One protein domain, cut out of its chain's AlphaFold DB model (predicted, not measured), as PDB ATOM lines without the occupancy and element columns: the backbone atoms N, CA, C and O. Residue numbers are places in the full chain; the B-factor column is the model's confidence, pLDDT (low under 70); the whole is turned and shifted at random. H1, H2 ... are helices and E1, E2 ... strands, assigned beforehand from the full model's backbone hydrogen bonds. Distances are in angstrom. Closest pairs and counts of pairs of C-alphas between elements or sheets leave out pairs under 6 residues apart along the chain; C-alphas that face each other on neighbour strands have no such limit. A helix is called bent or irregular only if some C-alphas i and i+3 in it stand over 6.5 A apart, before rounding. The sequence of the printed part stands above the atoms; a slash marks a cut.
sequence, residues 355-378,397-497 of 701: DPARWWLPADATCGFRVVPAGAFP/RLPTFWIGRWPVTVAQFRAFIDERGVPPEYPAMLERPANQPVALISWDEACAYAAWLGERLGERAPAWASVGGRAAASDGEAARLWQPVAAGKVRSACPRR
ATOM      1  N   ASP A 355     134.596 145.500 132.928       92.06
ATOM      2  CA  ASP A 355     135.869 145.280 132.238       92.06
ATOM      3  C   ASP A 355     135.940 143.839 131.691       92.06
ATOM      4  O   ASP A 355     136.024 142.890 132.482       92.06
ATOM      5  N   PRO A 356     135.935 143.632 130.358       90.00
ATOM      6  CA  PRO A 356     136.059 142.303 129.756       90.00
ATOM      7  C   PRO A 356     137.346 141.571 130.162       90.00
ATOM      8  O   PRO A 356     137.338 140.348 130.294       90.00
ATOM      9  N   ALA A 357     138.442 142.297 130.419       90.12
ATOM     10  CA  ALA A 357     139.715 141.712 130.844       90.12
ATOM     11  C   ALA A 357     139.693 141.223 132.304       90.12
ATOM     12  O   ALA A 357     140.589 140.489 132.727       90.12
ATOM     13  N   ARG A 358     138.666 141.610 133.070       91.25
ATOM     14  CA  ARG A 358     138.407 141.170 134.448       91.25
ATOM     15  C   ARG A 358     137.118 140.361 134.525       91.25
ATOM     16  O   ARG A 358     136.339 140.537 135.455       91.25
ATOM     17  N   TRP A 359     136.872 139.508 133.528       94.75
ATOM     18  CA  TRP A 359     135.689 138.639 133.464       94.75
ATOM     19  C   TRP A 359     134.365 139.405 133.593       94.75
ATOM     20  O   TRP A 359     133.417 138.924 134.208       94.75
ATOM     21  N   TRP A 360     134.307 140.621 133.041       94.19
ATOM     22  CA  TRP A 360     133.151 141.518 133.134       94.19
ATOM     23  C   TRP A 360     132.770 141.897 134.574       94.19
ATOM     24  O   TRP A 360     131.614 142.215 134.865       94.19
ATOM     25  N   LEU A 361     133.728 141.882 135.503       94.50
ATOM     26  CA  LEU A 361     133.567 142.517 136.808       94.50
ATOM     27  C   LEU A 361     133.485 144.044 136.651       94.50
ATOM     28  O   LEU A 361     133.996 144.589 135.665       94.50
ATOM     29  N   PRO A 362     132.843 144.754 137.598       93.81
ATOM     30  CA  PRO A 362     132.836 146.210 137.610       93.81
ATOM     31  C   PRO A 362     134.248 146.786 137.461       93.81
ATOM     32  O   PRO A 362     135.169 146.356 138.149       93.81
ATOM     33  N   ALA A 363     134.408 147.778 136.590       89.62
ATOM     34  CA  ALA A 363     135.696 148.375 136.229       89.62
ATOM     35  C   ALA A 363     136.310 149.262 137.338       89.62
ATOM     36  O   ALA A 363     137.245 150.020 137.086       89.62
ATOM     37  N   ASP A 364     135.794 149.183 138.569       87.94
ATOM     38  CA  ASP A 364     136.343 149.890 139.725       87.94
ATOM     39  C   ASP A 364     137.547 149.145 140.339       87.94
ATOM     40  O   ASP A 364     137.809 147.970 140.057       87.94
ATOM     41  N   ALA A 365     138.311 149.832 141.193       87.06
ATOM     42  CA  ALA A 365     139.525 149.283 141.805       87.06
ATOM     43  C   ALA A 365     139.265 148.054 142.700       87.06
ATOM     44  O   ALA A 365     140.160 147.237 142.914       87.06
ATOM     45  N   THR A 366     138.039 147.900 143.197       89.62
ATOM     46  CA  THR A 366     137.595 146.783 144.044       89.62
ATOM     47  C   THR A 366     136.880 145.687 143.261       89.62
ATOM     48  O   THR A 366     136.358 144.763 143.872       89.62
ATOM     49  N   CYS A 367     136.800 145.778 141.930       91.25
ATOM     50  CA  CYS A 367     135.978 144.890 141.105       91.25
ATOM     51  C   CYS A 367     134.513 144.780 141.596       91.25
ATOM     52  O   CYS A 367     133.889 143.727 141.488       91.25
ATOM     53  N   GLY A 368     133.963 145.854 142.178       90.94
ATOM     54  CA  GLY A 368     132.592 145.916 142.695       90.94
ATOM     55  C   GLY A 368     132.349 145.289 144.072       90.94
ATOM     56  O   GLY A 368     131.199 145.269 144.526       90.94
ATOM     57  N   PHE A 369     133.382 144.789 144.750       92.81
ATOM     58  CA  PHE A 369     133.263 144.280 146.117       92.81
ATOM     59  C   PHE A 369     133.185 145.425 147.132       92.81
ATOM     60  O   PHE A 369     133.809 146.472 146.967       92.81
ATOM     61  N   ARG A 370     132.400 145.240 148.194       93.31
ATOM     62  CA  ARG A 370     132.269 146.190 149.304       93.31
ATOM     63  C   ARG A 370     132.533 145.493 150.624       93.31
ATOM     64  O   ARG A 370     132.137 144.339 150.805       93.31
ATOM     65  N   VAL A 371     133.208 146.197 151.526       92.44
ATOM     66  CA  VAL A 371     133.500 145.691 152.865       92.44
ATOM     67  C   VAL A 371     132.259 145.777 153.752       92.44
ATOM     68  O   VAL A 371     131.581 146.800 153.810       92.44
ATOM     69  N   VAL A 372     131.981 144.695 154.472       92.31
ATOM     70  CA  VAL A 372     131.023 144.658 155.575       92.31
ATOM     71  C   VAL A 372     131.833 144.493 156.861       92.31
ATOM     72  O   VAL A 372     132.508 143.468 157.016       92.31
ATOM     73  N   PRO A 373     131.842 145.495 157.763       93.62
ATOM     74  CA  PRO A 373     132.640 145.436 158.981       93.62
ATOM     75  C   PRO A 373     132.143 144.333 159.920       93.62
ATOM     76  O   PRO A 373     130.975 143.946 159.890       93.62
ATOM     77  N   ALA A 374     133.040 143.842 160.778       94.88
ATOM     78  CA  ALA A 374     132.662 142.892 161.819       94.88
ATOM     79  C   ALA A 374     131.664 143.544 162.782       94.88
ATOM     80  O   ALA A 374     131.833 144.702 163.169       94.88
ATOM     81  N   GLY A 375     130.650 142.798 163.203       95.38
ATOM     82  CA  GLY A 375     129.615 143.342 164.069       95.38
ATOM     83  C   GLY A 375     128.538 142.334 164.420       95.38
ATOM     84  O   GLY A 375     128.456 141.253 163.831       95.38
ATOM     85  N   ALA A 376     127.729 142.704 165.408       95.31
ATOM     86  CA  ALA A 376     126.499 142.012 165.749       95.31
ATOM     87  C   ALA A 376     125.313 142.736 165.106       95.31
ATOM     88  O   ALA A 376     125.277 143.967 165.083       95.31
ATOM     89  N   PHE A 377     124.353 141.979 164.584       94.00
ATOM     90  CA  PHE A 377     123.095 142.522 164.091       94.00
ATOM     91  C   PHE A 377     121.943 141.554 164.381       94.00
ATOM     92  O   PHE A 377     122.157 140.342 164.482       94.00
ATOM     93  N   PRO A 378     120.713 142.063 164.516       94.50
ATOM     94  CA  PRO A 378     119.555 141.212 164.714       94.50
ATOM     95  C   PRO A 378     119.097 140.593 163.381       94.50
ATOM     96  O   PRO A 378     118.773 141.316 162.440       94.50
ATOM     97  N   ARG A 397     126.504 137.495 165.123       94.56
ATOM     98  CA  ARG A 397     127.798 138.178 165.027       94.56
ATOM     99  C   ARG A 397     128.612 137.613 163.871       94.56
ATOM    100  O   ARG A 397     128.881 136.414 163.837       94.56
ATOM    101  N   LEU A 398     129.023 138.477 162.946       92.44
ATOM    102  CA  LEU A 398     129.836 138.107 161.787       92.44
ATOM    103  C   LEU A 398     131.218 138.777 161.843       92.44
ATOM    104  O   LEU A 398     131.330 139.909 162.325       92.44
ATOM    105  N   PRO A 399     132.279 138.104 161.355       92.12
ATOM    106  CA  PRO A 399     133.570 138.746 161.120       92.12
ATOM    107  C   PRO A 399     133.474 139.744 159.955       92.12
ATOM    108  O   PRO A 399     132.458 139.817 159.273       92.12
ATOM    109  N   THR A 400     134.542 140.502 159.698       90.75
ATOM    110  CA  THR A 400     134.616 141.351 158.496       90.75
ATOM    111  C   THR A 400     134.675 140.473 157.251       90.75
ATOM    112  O   THR A 400     135.480 139.543 157.190       90.75
ATOM    113  N   PHE A 401     133.852 140.775 156.252       91.00
ATOM    114  CA  PHE A 401     133.859 140.081 154.965       91.00
ATOM    115  C   PHE A 401     133.600 141.057 153.819       91.00
ATOM    116  O   PHE A 401     133.224 142.207 154.029       91.00
ATOM    117  N   TRP A 402     133.819 140.586 152.594       91.94
ATOM    118  CA  TRP A 402     133.553 141.345 151.378       91.94
ATOM    119  C   TRP A 402     132.400 140.702 150.622       91.94
ATOM    120  O   TRP A 402     132.319 139.477 150.533       91.94
ATOM    121  N   ILE A 403     131.514 141.525 150.073       92.25
ATOM    122  CA  ILE A 403     130.371 141.069 149.283       92.25
ATOM    123  C   ILE A 403     130.290 141.856 147.979       92.25
ATOM    124  O   ILE A 403     130.613 143.044 147.939       92.25
ATOM    125  N   GLY A 404     129.887 141.195 146.894       93.19
ATOM    126  CA  GLY A 404     129.594 141.888 145.643       93.19
ATOM    127  C   GLY A 404     128.426 142.849 145.849       93.19
ATOM    128  O   GLY A 404     127.387 142.456 146.378       93.19
ATOM    129  N   ARG A 405     128.580 144.111 145.435       92.94
ATOM    130  CA  ARG A 405     127.521 145.126 145.572       92.94
ATOM    131  C   ARG A 405     126.256 144.785 144.776       92.94
ATOM    132  O   ARG A 405     125.168 145.233 145.133       92.94
ATOM    133  N   TRP A 406     126.403 144.026 143.693       92.25
ATOM    134  CA  TRP A 406     125.326 143.660 142.779       92.25
ATOM    135  C   TRP A 406     125.275 142.146 142.558       92.25
ATOM    136  O   TRP A 406     126.295 141.472 142.732       92.25
ATOM    137  N   PRO A 407     124.117 141.607 142.134       94.31
ATOM    138  CA  PRO A 407     124.032 140.239 141.642       94.31
ATOM    139  C   PRO A 407     125.008 139.986 140.491       94.31
ATOM    140  O   PRO A 407     125.259 140.874 139.675       94.31
ATOM    141  N   VAL A 408     125.497 138.748 140.409       94.75
ATOM    142  CA  VAL A 408     126.345 138.285 139.305       94.75
ATOM    143  C   VAL A 408     125.601 138.460 137.982       94.75
ATOM    144  O   VAL A 408     124.423 138.111 137.888       94.75
ATOM    145  N   THR A 409     126.265 139.010 136.967       95.44
ATOM    146  CA  THR A 409     125.652 139.277 135.661       95.44
ATOM    147  C   THR A 409     125.753 138.085 134.711       95.44
ATOM    148  O   THR A 409     126.560 137.174 134.903       95.44
ATOM    149  N   VAL A 410     124.954 138.098 133.642       95.00
ATOM    150  CA  VAL A 410     125.037 137.105 132.563       95.00
ATOM    151  C   VAL A 410     126.436 137.088 131.944       95.00
ATOM    152  O   VAL A 410     126.970 136.009 131.724       95.00
ATOM    153  N   ALA A 411     127.065 138.243 131.708       94.75
ATOM    154  CA  ALA A 411     128.418 138.322 131.146       94.75
ATOM    155  C   ALA A 411     129.474 137.667 132.047       94.75
ATOM    156  O   ALA A 411     130.322 136.921 131.564       94.75
ATOM    157  N   GLN A 412     129.386 137.913 133.356       95.56
ATOM    158  CA  GLN A 412     130.283 137.315 134.345       95.56
ATOM    159  C   GLN A 412     130.132 135.794 134.380       95.56
ATOM    160  O   GLN A 412     131.116 135.059 134.375       95.56
ATOM    161  N   PHE A 413     128.889 135.310 134.364       94.94
ATOM    162  CA  PHE A 413     128.627 133.878 134.360       94.94
ATOM    163  C   PHE A 413     128.987 133.217 133.020       94.94
ATOM    164  O   PHE A 413     129.495 132.099 133.024       94.94
ATOM    165  N   ARG A 414     128.810 133.900 131.878       94.38
ATOM    166  CA  ARG A 414     129.306 133.424 130.572       94.38
ATOM    167  C   ARG A 414     130.819 133.215 130.606       94.38
ATOM    168  O   ARG A 414     131.261 132.139 130.237       94.38
ATOM    169  N   ALA A 415     131.585 134.162 131.154       94.44
ATOM    170  CA  ALA A 415     133.040 134.022 131.271       94.44
ATOM    171  C   ALA A 415     133.462 132.762 132.057       94.44
ATOM    172  O   ALA A 415     134.429 132.100 131.693       94.44
ATOM    173  N   PHE A 416     132.704 132.398 133.097       94.12
ATOM    174  CA  PHE A 416     132.889 131.137 133.818       94.12
ATOM    175  C   PHE A 416     132.582 129.908 132.955       94.12
ATOM    176  O   PHE A 416     133.350 128.949 132.959       94.12
ATOM    177  N   ILE A 417     131.463 129.914 132.230       93.50
ATOM    178  CA  ILE A 417     131.051 128.794 131.372       93.50
ATOM    179  C   ILE A 417     132.038 128.582 130.223       93.50
ATOM    180  O   ILE A 417     132.422 127.439 129.969       93.50
ATOM    181  N   ASP A 418     132.476 129.665 129.583       91.25
ATOM    182  CA  ASP A 418     133.420 129.646 128.465       91.25
ATOM    183  C   ASP A 418     134.754 129.010 128.881       91.25
ATOM    184  O   ASP A 418     135.321 128.210 128.141       91.25
ATOM    185  N   GLU A 419     135.226 129.303 130.095       91.88
ATOM    186  CA  GLU A 419     136.452 128.710 130.630       91.88
ATOM    187  C   GLU A 419     136.250 127.286 131.173       91.88
ATOM    188  O   GLU A 419     137.117 126.427 131.017       91.88
ATOM    189  N   ARG A 420     135.102 127.005 131.800       86.12
ATOM    190  CA  ARG A 420     134.769 125.666 132.310       86.12
ATOM    191  C   ARG A 420     134.554 124.653 131.182       86.12
ATOM    192  O   ARG A 420     134.739 123.458 131.404       86.12
ATOM    193  N   GLY A 421     134.096 125.104 130.014       83.25
ATOM    194  CA  GLY A 421     133.794 124.260 128.854       83.25
ATOM    195  C   GLY A 421     132.552 123.373 129.013       83.25
ATOM    196  O   GLY A 421     132.353 122.452 128.226       83.25
ATOM    197  N   VAL A 422     131.713 123.619 130.028       76.69
ATOM    198  CA  VAL A 422     130.478 122.856 130.283       76.69
ATOM    199  C   VAL A 422     129.292 123.817 130.277       76.69
ATOM    200  O   VAL A 422     129.291 124.735 131.103       76.69
ATOM    201  N   PRO A 423     128.281 123.618 129.407       81.69
ATOM    202  CA  PRO A 423     127.116 124.493 129.355       81.69
ATOM    203  C   PRO A 423     126.318 124.427 130.667       81.69
ATOM    204  O   PRO A 423     126.338 123.397 131.350       81.69
ATOM    205  N   PRO A 424     125.611 125.509 131.034       85.25
ATOM    206  CA  PRO A 424     124.769 125.503 132.220       85.25
ATOM    207  C   PRO A 424     123.538 124.622 132.014       85.25
ATOM    208  O   PRO A 424     123.154 124.319 130.883       85.25
ATOM    209  N   GLU A 425     122.879 124.271 133.115       83.06
ATOM    210  CA  GLU A 425     121.642 123.480 133.103       83.06
ATOM    211  C   GLU A 425     120.539 124.125 132.240       83.06
ATOM    212  O   GLU A 425     119.780 123.426 131.569       83.06
ATOM    213  N   TYR A 426     120.511 125.462 132.181       85.12
ATOM    214  CA  TYR A 426     119.570 126.245 131.377       85.12
ATOM    215  C   TYR A 426     120.298 127.200 130.407       85.12
ATOM    216  O   TYR A 426     120.466 128.385 130.714       85.12
ATOM    217  N   PRO A 427     120.704 126.735 129.206       86.06
ATOM    218  CA  PRO A 427     121.482 127.531 128.250       86.06
ATOM    219  C   PRO A 427     120.811 128.830 127.794       86.06
ATOM    220  O   PRO A 427     121.492 129.839 127.643       86.06
ATOM    221  N   ALA A 428     119.480 128.844 127.656       86.44
ATOM    222  CA  ALA A 428     118.718 130.021 127.223       86.44
ATOM    223  C   ALA A 428     118.892 131.240 128.152       86.44
ATOM    224  O   ALA A 428     118.712 132.384 127.737       86.44
ATOM    225  N   MET A 429     119.294 131.035 129.413       84.75
ATOM    226  CA  MET A 429     119.615 132.150 130.307       84.75
ATOM    227  C   MET A 429     120.791 132.987 129.777       84.75
ATOM    228  O   MET A 429     120.826 134.207 129.962       84.75
ATOM    229  N   LEU A 430     121.729 132.344 129.080       87.00
ATOM    230  CA  LEU A 430     122.856 132.997 128.425       87.00
ATOM    231  C   LEU A 430     122.455 133.720 127.135       87.00
ATOM    232  O   LEU A 430     123.351 134.144 126.423       87.00
ATOM    233  N   GLU A 431     121.178 133.905 126.812       86.88
ATOM    234  CA  GLU A 431     120.726 134.771 125.707       86.88
ATOM    235  C   GLU A 431     120.282 136.150 126.208       86.88
ATOM    236  O   GLU A 431     120.124 137.094 125.434       86.88
ATOM    237  N   ARG A 432     120.130 136.310 127.528       88.31
ATOM    238  CA  ARG A 432     119.730 137.582 128.131       88.31
ATOM    239  C   ARG A 432     120.821 138.659 128.008       88.31
ATOM    240  O   ARG A 432     122.004 138.335 127.835       88.31
ATOM    241  N   PRO A 433     120.449 139.949 128.118       90.00
ATOM    242  CA  PRO A 433     121.408 141.045 128.040       90.00
ATOM    243  C   PRO A 433     122.556 140.897 129.047       90.00
ATOM    244  O   PRO A 433     122.354 140.527 130.204       90.00
ATOM    245  N   ALA A 434     123.773 141.192 128.592       91.19
ATOM    246  CA  ALA A 434     125.028 140.850 129.263       91.19
ATOM    247  C   ALA A 434     125.154 141.415 130.695       91.19
ATOM    248  O   ALA A 434     125.686 140.757 131.586       91.19
ATOM    249  N   ASN A 435     124.623 142.614 130.936       91.94
ATOM    250  CA  ASN A 435     124.681 143.316 132.222       91.94
ATOM    251  C   ASN A 435     123.458 143.063 133.132       91.94
ATOM    252  O   ASN A 435     123.318 143.716 134.169       91.94
ATOM    253  N   GLN A 436     122.557 142.143 132.766       91.25
ATOM    254  CA  GLN A 436     121.457 141.718 133.636       91.25
ATOM    255  C   GLN A 436     121.914 140.629 134.616       91.25
ATOM    256  O   GLN A 436     122.850 139.894 134.305       91.25
ATOM    257  N   PRO A 437     121.253 140.487 135.783       93.88
ATOM    258  CA  PRO A 437     121.531 139.399 136.715       93.88
ATOM    259  C   PRO A 437     121.357 138.030 136.064       93.88
ATOM    260  O   PRO A 437     120.360 137.797 135.372       93.88
ATOM    261  N   VAL A 438     122.287 137.117 136.339       94.25
ATOM    262  CA  VAL A 438     122.103 135.710 136.002       94.25
ATOM    263  C   VAL A 438     120.974 135.118 136.857       94.25
ATOM    264  O   VAL A 438     120.848 135.432 138.040       94.25
ATOM    265  N   ALA A 439     120.116 134.298 136.258       92.19
ATOM    266  CA  ALA A 439     118.987 133.644 136.917       92.19
ATOM    267  C   ALA A 439     118.895 132.185 136.454       92.19
ATOM    268  O   ALA A 439     119.632 131.790 135.561       92.19
ATOM    269  N   LEU A 440     118.002 131.386 137.048       90.62
ATOM    270  CA  LEU A 440     117.822 129.974 136.671       90.62
ATOM    271  C   LEU A 440     119.131 129.164 136.709       90.62
ATOM    272  O   LEU A 440     119.374 128.328 135.849       90.62
ATOM    273  N   ILE A 441     119.975 129.425 137.707       89.12
ATOM    274  CA  ILE A 441     121.149 128.600 137.995       89.12
ATOM    275  C   ILE A 441     120.885 127.766 139.239       89.12
ATOM    276  O   ILE A 441     120.230 128.213 140.188       89.12
ATOM    277  N   SER A 442     121.416 126.553 139.250       87.62
ATOM    278  CA  SER A 442     121.399 125.715 140.438       87.62
ATOM    279  C   SER A 442     122.331 126.283 141.515       87.62
ATOM    280  O   SER A 442     123.301 126.999 141.250       87.62
ATOM    281  N   TRP A 443     122.076 125.923 142.774       85.44
ATOM    282  CA  TRP A 443     122.982 126.283 143.869       85.44
ATOM    283  C   TRP A 443     124.390 125.689 143.681       85.44
ATOM    284  O   TRP A 443     125.381 126.315 144.050       85.44
ATOM    285  N   ASP A 444     124.491 124.500 143.081       84.25
ATOM    286  CA  ASP A 444     125.777 123.856 142.809       84.25
ATOM    287  C   ASP A 444     126.579 124.624 141.736       84.25
ATOM    288  O   ASP A 444     127.788 124.796 141.894       84.25
ATOM    289  N   GLU A 445     125.921 125.165 140.704       88.00
ATOM    290  CA  GLU A 445     126.549 126.067 139.724       88.00
ATOM    291  C   GLU A 445     126.967 127.400 140.350       88.00
ATOM    292  O   GLU A 445     128.066 127.878 140.076       88.00
ATOM    293  N   ALA A 446     126.145 127.973 141.233       89.56
ATOM    294  CA  ALA A 446     126.502 129.192 141.958       89.56
ATOM    295  C   ALA A 446     127.757 128.990 142.830       89.56
ATOM    296  O   ALA A 446     128.646 129.845 142.850       89.56
ATOM    297  N   CYS A 447     127.875 127.844 143.510       88.12
ATOM    298  CA  CYS A 447     129.086 127.509 144.262       88.12
ATOM    299  C   CYS A 447     130.297 127.264 143.362       88.12
ATOM    300  O   CYS A 447     131.398 127.684 143.716       88.12
ATOM    301  N   ALA A 448     130.113 126.599 142.218       88.75
ATOM    302  CA  ALA A 448     131.189 126.378 141.258       88.75
ATOM    303  C   ALA A 448     131.715 127.707 140.692       88.75
ATOM    304  O   ALA A 448     132.926 127.911 140.659       88.75
ATOM    305  N   TYR A 449     130.816 128.633 140.349       91.62
ATOM    306  CA  TYR A 449     131.165 129.992 139.940       91.62
ATOM    307  C   TYR A 449     131.946 130.733 141.035       91.62
ATOM    308  O   TYR A 449     132.987 131.321 140.757       91.62
ATOM    309  N   ALA A 450     131.484 130.687 142.291       91.12
ATOM    310  CA  ALA A 450     132.155 131.373 143.396       91.12
ATOM    311  C   ALA A 450     133.573 130.833 143.649       91.12
ATOM    312  O   ALA A 450     134.480 131.619 143.917       91.12
ATOM    313  N   ALA A 451     133.763 129.513 143.555       89.31
ATOM    314  CA  ALA A 451     135.073 128.880 143.688       89.31
ATOM    315  C   ALA A 451     136.010 129.275 142.537       89.31
ATOM    316  O   ALA A 451     137.112 129.753 142.792       89.31
ATOM    317  N   TRP A 452     135.533 129.158 141.294       92.25
ATOM    318  CA  TRP A 452     136.269 129.573 140.100       92.25
ATOM    319  C   TRP A 452     136.693 131.043 140.173       92.25
ATOM    320  O   TRP A 452     137.864 131.370 139.996       92.25
ATOM    321  N   LEU A 453     135.760 131.937 140.509       92.44
ATOM    322  CA  LEU A 453     136.058 133.359 140.632       92.44
ATOM    323  C   LEU A 453     137.081 133.607 141.746       92.44
ATOM    324  O   LEU A 453     137.986 134.416 141.577       92.44
ATOM    325  N   GLY A 454     136.969 132.903 142.875       90.69
ATOM    326  CA  GLY A 454     137.931 132.986 143.973       90.69
ATOM    327  C   GLY A 454     139.356 132.619 143.560       90.69
ATOM    328  O   GLY A 454     140.289 133.337 143.915       90.69
ATOM    329  N   GLU A 455     139.523 131.547 142.783       90.69
ATOM    330  CA  GLU A 455     140.818 131.131 142.227       90.69
ATOM    331  C   GLU A 455     141.387 132.210 141.296       90.69
ATOM    332  O   GLU A 455     142.505 132.686 141.502       90.69
ATOM    333  N   ARG A 456     140.578 132.690 140.347       92.00
ATOM    334  CA  ARG A 456     140.955 133.732 139.378       92.00
ATOM    335  C   ARG A 456     141.331 135.063 140.026       92.00
ATOM    336  O   ARG A 456     142.302 135.712 139.627       92.00
ATOM    337  N   LEU A 457     140.591 135.469 141.054       90.75
ATOM    338  CA  LEU A 457     140.916 136.645 141.854       90.75
ATOM    339  C   LEU A 457     142.206 136.436 142.652       90.75
ATOM    340  O   LEU A 457     143.014 137.356 142.727       90.75
ATOM    341  N   GLY A 458     142.431 135.239 143.204       89.62
ATOM    342  CA  GLY A 458     143.672 134.881 143.892       89.62
ATOM    343  C   GLY A 458     144.903 134.964 142.985       89.62
ATOM    344  O   GLY A 458     145.926 135.504 143.398       89.62
ATOM    345  N   GLU A 459     144.790 134.517 141.732       90.44
ATOM    346  CA  GLU A 459     145.854 134.609 140.719       90.44
ATOM    347  C   GLU A 459     146.195 136.062 140.350       90.44
ATOM    348  O   GLU A 459     147.362 136.405 140.152       90.44
ATOM    349  N   ARG A 460     145.186 136.942 140.259       89.44
ATOM    350  CA  ARG A 460     145.370 138.359 139.883       89.44
ATOM    351  C   ARG A 460     145.712 139.274 141.057       89.44
ATOM    352  O   ARG A 460     146.344 140.312 140.844       89.44
ATOM    353  N   ALA A 461     145.334 138.907 142.279       87.25
ATOM    354  CA  ALA A 461     145.505 139.742 143.464       87.25
ATOM    355  C   ALA A 461     146.955 140.202 143.710       87.25
ATOM    356  O   ALA A 461     147.116 141.376 144.040       87.25
ATOM    357  N   PRO A 462     148.018 139.394 143.504       85.12
ATOM    358  CA  PRO A 462     149.396 139.870 143.643       85.12
ATOM    359  C   PRO A 462     149.727 141.034 142.706       85.12
ATOM    360  O   PRO A 462     150.386 141.987 143.119       85.12
ATOM    361  N   ALA A 463     149.235 141.007 141.463       84.69
ATOM    362  CA  ALA A 463     149.424 142.102 140.513       84.69
ATOM    363  C   ALA A 463     148.659 143.360 140.957       84.69
ATOM    364  O   ALA A 463     149.207 144.457 140.954       84.69
ATOM    365  N   TRP A 464     147.414 143.218 141.415       83.31
ATOM    366  CA  TRP A 464     146.615 144.357 141.884       83.31
ATOM    367  C   TRP A 464     147.069 144.918 143.237       83.31
ATOM    368  O   TRP A 464     146.889 146.104 143.495       83.31
ATOM    369  N   ALA A 465     147.697 144.093 144.077       75.94
ATOM    370  CA  ALA A 465     148.292 144.507 145.343       75.94
ATOM    371  C   ALA A 465     149.669 145.174 145.165       75.94
ATOM    372  O   ALA A 465     150.045 146.003 145.993       75.94
ATOM    373  N   SER A 466     150.420 144.818 144.112       65.31
ATOM    374  CA  SER A 466     151.772 145.337 143.832       65.31
ATOM    375  C   SER A 466     151.793 146.572 142.934       65.31
ATOM    376  O   SER A 466     152.712 147.383 143.048       65.31
ATOM    377  N   VAL A 467     150.783 146.769 142.075       54.53
ATOM    378  CA  VAL A 467     150.633 148.001 141.289       54.53
ATOM    379  C   VAL A 467     150.175 149.137 142.213       54.53
ATOM    380  O   VAL A 467     149.028 149.573 142.212       54.53
ATOM    381  N   GLY A 468     151.134 149.704 142.945       48.81
ATOM    382  CA  GLY A 468     151.111 151.083 143.441       48.81
ATOM    383  C   GLY A 468     151.244 152.103 142.299       48.81
ATOM    384  O   GLY A 468     151.987 153.074 142.400       48.81
ATOM    385  N   GLY A 469     150.575 151.874 141.167       41.12
ATOM    386  CA  GLY A 469     150.651 152.711 139.976       41.12
ATOM    387  C   GLY A 469     149.519 153.728 139.946       41.12
ATOM    388  O   GLY A 469     148.518 153.477 139.293       41.12
ATOM    389  N   ARG A 470     149.675 154.847 140.668       41.00
ATOM    390  CA  ARG A 470     148.930 156.131 140.574       41.00
ATOM    391  C   ARG A 470     147.381 156.149 140.582       41.00
ATOM    392  O   ARG A 470     146.837 157.230 140.754       41.00
ATOM    393  N   ALA A 471     146.675 155.021 140.497       41.62
ATOM    394  CA  ALA A 471     145.208 154.932 140.557       41.62
ATOM    395  C   ALA A 471     144.694 154.072 141.730       41.62
ATOM    396  O   ALA A 471     143.625 154.338 142.259       41.62
ATOM    397  N   ALA A 472     145.462 153.080 142.200       41.81
ATOM    398  CA  ALA A 472     145.103 152.297 143.392       41.81
ATOM    399  C   ALA A 472     145.435 153.017 144.717       41.81
ATOM    400  O   ALA A 472     144.962 152.619 145.777       41.81
ATOM    401  N   ALA A 473     146.251 154.076 144.664       39.19
ATOM    402  CA  ALA A 473     146.702 154.821 145.840       39.19
ATOM    403  C   ALA A 473     145.678 155.847 146.364       39.19
ATOM    404  O   ALA A 473     145.839 156.317 147.487       39.19
ATOM    405  N   SER A 474     144.634 156.192 145.597       46.22
ATOM    406  CA  SER A 474     143.577 157.100 146.071       46.22
ATOM    407  C   SER A 474     142.508 156.394 146.911       46.22
ATOM    408  O   SER A 474     141.912 157.029 147.776       46.22
ATOM    409  N   ASP A 475     142.326 155.080 146.738       55.28
ATOM    410  CA  ASP A 475     141.264 154.319 147.401       55.28
ATOM    411  C   ASP A 475     141.871 153.267 148.334       55.28
ATOM    412  O   ASP A 475     142.073 152.106 147.969       55.28
ATOM    413  N   GLY A 476     142.133 153.651 149.587       69.62
ATOM    414  CA  GLY A 476     142.638 152.742 150.628       69.62
ATOM    415  C   GLY A 476     141.787 151.476 150.842       69.62
ATOM    416  O   GLY A 476     142.249 150.524 151.466       69.62
ATOM    417  N   GLU A 477     140.564 151.430 150.308       77.25
ATOM    418  CA  GLU A 477     139.683 150.260 150.289       77.25
ATOM    419  C   GLU A 477     140.183 149.142 149.352       77.25
ATOM    420  O   GLU A 477     140.162 147.974 149.740       77.25
ATOM    421  N   ALA A 478     140.719 149.465 148.168       81.69
ATOM    422  CA  ALA A 478     141.213 148.456 147.223       81.69
ATOM    423  C   ALA A 478     142.437 147.707 147.772       81.69
ATOM    424  O   ALA A 478     142.518 146.480 147.686       81.69
ATOM    425  N   ALA A 479     143.355 148.426 148.425       80.50
ATOM    426  CA  ALA A 479     144.497 147.817 149.105       80.50
ATOM    427  C   ALA A 479     144.056 146.874 150.243       80.50
ATOM    428  O   ALA A 479     144.598 145.775 150.379       80.50
ATOM    429  N   ARG A 480     143.026 147.263 151.017       84.56
ATOM    430  CA  ARG A 480     142.444 146.445 152.099       84.56
ATOM    431  C   ARG A 480     141.792 145.155 151.596       84.56
ATOM    432  O   ARG A 480     141.696 144.205 152.371       84.56
ATOM    433  N   LEU A 481     141.354 145.111 150.339       88.00
ATOM    434  CA  LEU A 481     140.832 143.901 149.705       88.00
ATOM    435  C   LEU A 481     141.959 143.021 149.153       88.00
ATOM    436  O   LEU A 481     142.063 141.850 149.514       88.00
ATOM    437  N   TRP A 482     142.809 143.566 148.279       89.75
ATOM    438  CA  TRP A 482     143.712 142.737 147.477       89.75
ATOM    439  C   TRP A 482     144.921 142.208 148.248       89.75
ATOM    440  O   TRP A 482     145.379 141.109 147.945       89.75
ATOM    441  N   GLN A 483     145.405 142.906 149.282       86.69
ATOM    442  CA  GLN A 483     146.526 142.413 150.093       86.69
ATOM    443  C   GLN A 483     146.172 141.121 150.865       86.69
ATOM    444  O   GLN A 483     146.915 140.142 150.747       86.69
ATOM    445  N   PRO A 484     145.048 141.033 151.611       87.12
ATOM    446  CA  PRO A 484     144.644 139.778 152.249       87.12
ATOM    447  C   PRO A 484     144.299 138.653 151.268       87.12
ATOM    448  O   PRO A 484     144.539 137.489 151.592       87.12
ATOM    449  N   VAL A 485     143.744 138.976 150.094       87.56
ATOM    450  CA  VAL A 485     143.451 137.985 149.043       87.56
ATOM    451  C   VAL A 485     144.752 137.415 148.471       87.56
ATOM    452  O   VAL A 485     144.902 136.198 148.423       87.56
ATOM    453  N   ALA A 486     145.730 138.268 148.143       87.06
ATOM    454  CA  ALA A 486     147.052 137.843 147.674       87.06
ATOM    455  C   ALA A 486     147.802 137.004 148.723       87.06
ATOM    456  O   ALA A 486     148.500 136.054 148.382       87.06
ATOM    457  N   ALA A 487     147.620 137.313 150.011       84.94
ATOM    458  CA  ALA A 487     148.174 136.537 151.120       84.94
ATOM    459  C   ALA A 487     147.391 135.242 151.434       84.94
ATOM    460  O   ALA A 487     147.718 134.555 152.403       84.94
ATOM    461  N   GLY A 488     146.321 134.928 150.691       83.06
ATOM    462  CA  GLY A 488     145.477 133.746 150.908       83.06
ATOM    463  C   GLY A 488     144.655 133.762 152.206       83.06
ATOM    464  O   GLY A 488     144.097 132.730 152.592       83.06
ATOM    465  N   LYS A 489     144.579 134.916 152.887       81.25
ATOM    466  CA  LYS A 489     143.849 135.117 154.154       81.25
ATOM    467  C   LYS A 489     142.348 135.296 153.942       81.25
ATOM    468  O   LYS A 489     141.564 134.996 154.837       81.25
ATOM    469  N   VAL A 490     141.951 135.781 152.768       80.44
ATOM    470  CA  VAL A 490     140.552 135.911 152.346       80.44
ATOM    471  C   VAL A 490     140.291 134.906 151.233       80.44
ATOM    472  O   VAL A 490     141.077 134.801 150.296       80.44
ATOM    473  N   ARG A 491     139.191 134.157 151.344       78.12
ATOM    474  CA  ARG A 491     138.772 133.158 150.354       78.12
ATOM    475  C   ARG A 491     137.326 133.392 149.949       78.12
ATOM    476  O   ARG A 491     136.525 133.874 150.749       78.12
ATOM    477  N   SER A 492     136.990 133.006 148.724       80.62
ATOM    478  CA  SER A 492     135.604 132.940 148.265       80.62
ATOM    479  C   SER A 492     134.814 131.940 149.112       80.62
ATOM    480  O   SER A 492     135.256 130.807 149.319       80.62
ATOM    481  N   ALA A 493     133.630 132.336 149.565       74.19
ATOM    482  CA  ALA A 493     132.709 131.471 150.293       74.19
ATOM    483  C   ALA A 493     131.398 131.329 149.510       74.19
ATOM    484  O   ALA A 493     130.877 132.311 148.986       74.19
ATOM    485  N   CYS A 494     130.852 130.110 149.450       67.00
ATOM    486  CA  CYS A 494     129.509 129.875 148.920       67.00
ATOM    487  C   CYS A 494     128.476 129.917 150.065       67.00
ATOM    488  O   CYS A 494     128.763 129.384 151.145       67.00
ATOM    489  N   PRO A 495     127.272 130.487 149.861       59.50
ATOM    490  CA  PRO A 495     126.202 130.437 150.852       59.50
ATOM    491  C   PRO A 495     125.860 128.997 151.246       59.50
ATOM    492  O   PRO A 495     125.768 128.106 150.399       59.50
ATOM    493  N   ARG A 496     125.645 128.760 152.543       58.72
ATOM    494  CA  ARG A 496     125.312 127.435 153.081       58.72
ATOM    495  C   ARG A 496     123.934 127.000 152.564       58.72
ATOM    496  O   ARG A 496     122.979 127.769 152.630       58.72
ATOM    497  N   ARG A 497     123.814 125.764 152.065       57.69
ATOM    498  CA  ARG A 497     122.516 125.185 151.677       57.69
ATOM    499  C   ARG A 497     121.597 125.135 152.916       57.69
ATOM    500  O   ARG A 497     122.076 124.691 153.965       57.69
TER     501      ARG A 497
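AT A GLANCE: This is residues 355 to 378 and 397 to 497 of the 701 residues of the protein "FGE-sulfatase domain-containing protein" of Chromatiaceae bacterium (UniProt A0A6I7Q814). What does the model look like? One long helix, H3, runs through it, with H1 packed crosswise on residues 449 to 453 of H3 and H4 on residues 457 to 465, while the short H2 packs on H1. A narrow antiparallel ribbon of two strands, E1 and E3, has H4 near it, and E1 runs on into E2, whose centre is farthest from the mean of all C-alphas. What is it made of, and how large is it? The printed part has 125 residues, with three named strands and then four named helices, E1 E2 E3 H1 H2 H3 H4, and is mostly helix. It is compact, with a radius of gyration of the C-alphas of 15.4 A and spans of 41 by 39 by 23 A.

HOW THE PARTS SIT: How do the strands pair? E1, residues 369 to 372, and E3, residues 401 to 404, are antiparallel neighbours at 141 degrees, with N 370 and O 403 at 2.8 A and N 403 and O 370 at 3.0 A, within hydrogen-bond range. E2, residues 375 to 378, pairs with no named strand, but its residues 375 to 376 pair antiparallel with residues 397 to 398. Which helices touch? H1, residues 410 to 420, only just touches H2, residues 427 to 431, with 3 pairs of C-alphas within 8 A, the closest those of Val 410 and Leu 430 at 6.2 A. H1 also touches H3, residues 443 to 466, about perpendicular at 89 degrees; their closest C-alphas, of Phe 416 and Tyr 449, are 6.5 A apart. H3 touches H4, residues 476 to 486, at 72 degrees, only just about perpendicular, and the closest C-alphas, of Ala 461 and Ala 486, are 4.9 A apart. What of the helix backbones? In H1 every O i to N i+4 pair is within hydrogen-bond range; in H3 it is 18 of 20, in H4 6 of 7 and in H2 0 of 1, beside 2 of 2 O i to N i+3 pairs in H2.

IN THESE COORDINATES: Where do the elements begin and end? E1 begins at C-alpha 369, (133.263, 144.280, 146.117), and H4 ends at C-alpha 486, (147.052, 137.843, 147.674). How long are the helices? H3 measures 34.5 A, H4 15.8 A and H1 15.0 A; H3 is only just irregular, with C-alphas 459 and 462 at 7.0 A, and has a kink of 42 degrees near residue 460.

THE WHOLE: Is anything missing? Residues 379 to 396 are not printed, and C-alphas 378 and 397 are 8.8 A apart across this cut. Which link is long, and where is confidence low? The link from H2 to H3, 11 residues, is long; pLDDT is under 70 in residues 466 to 476 and 494 to 497.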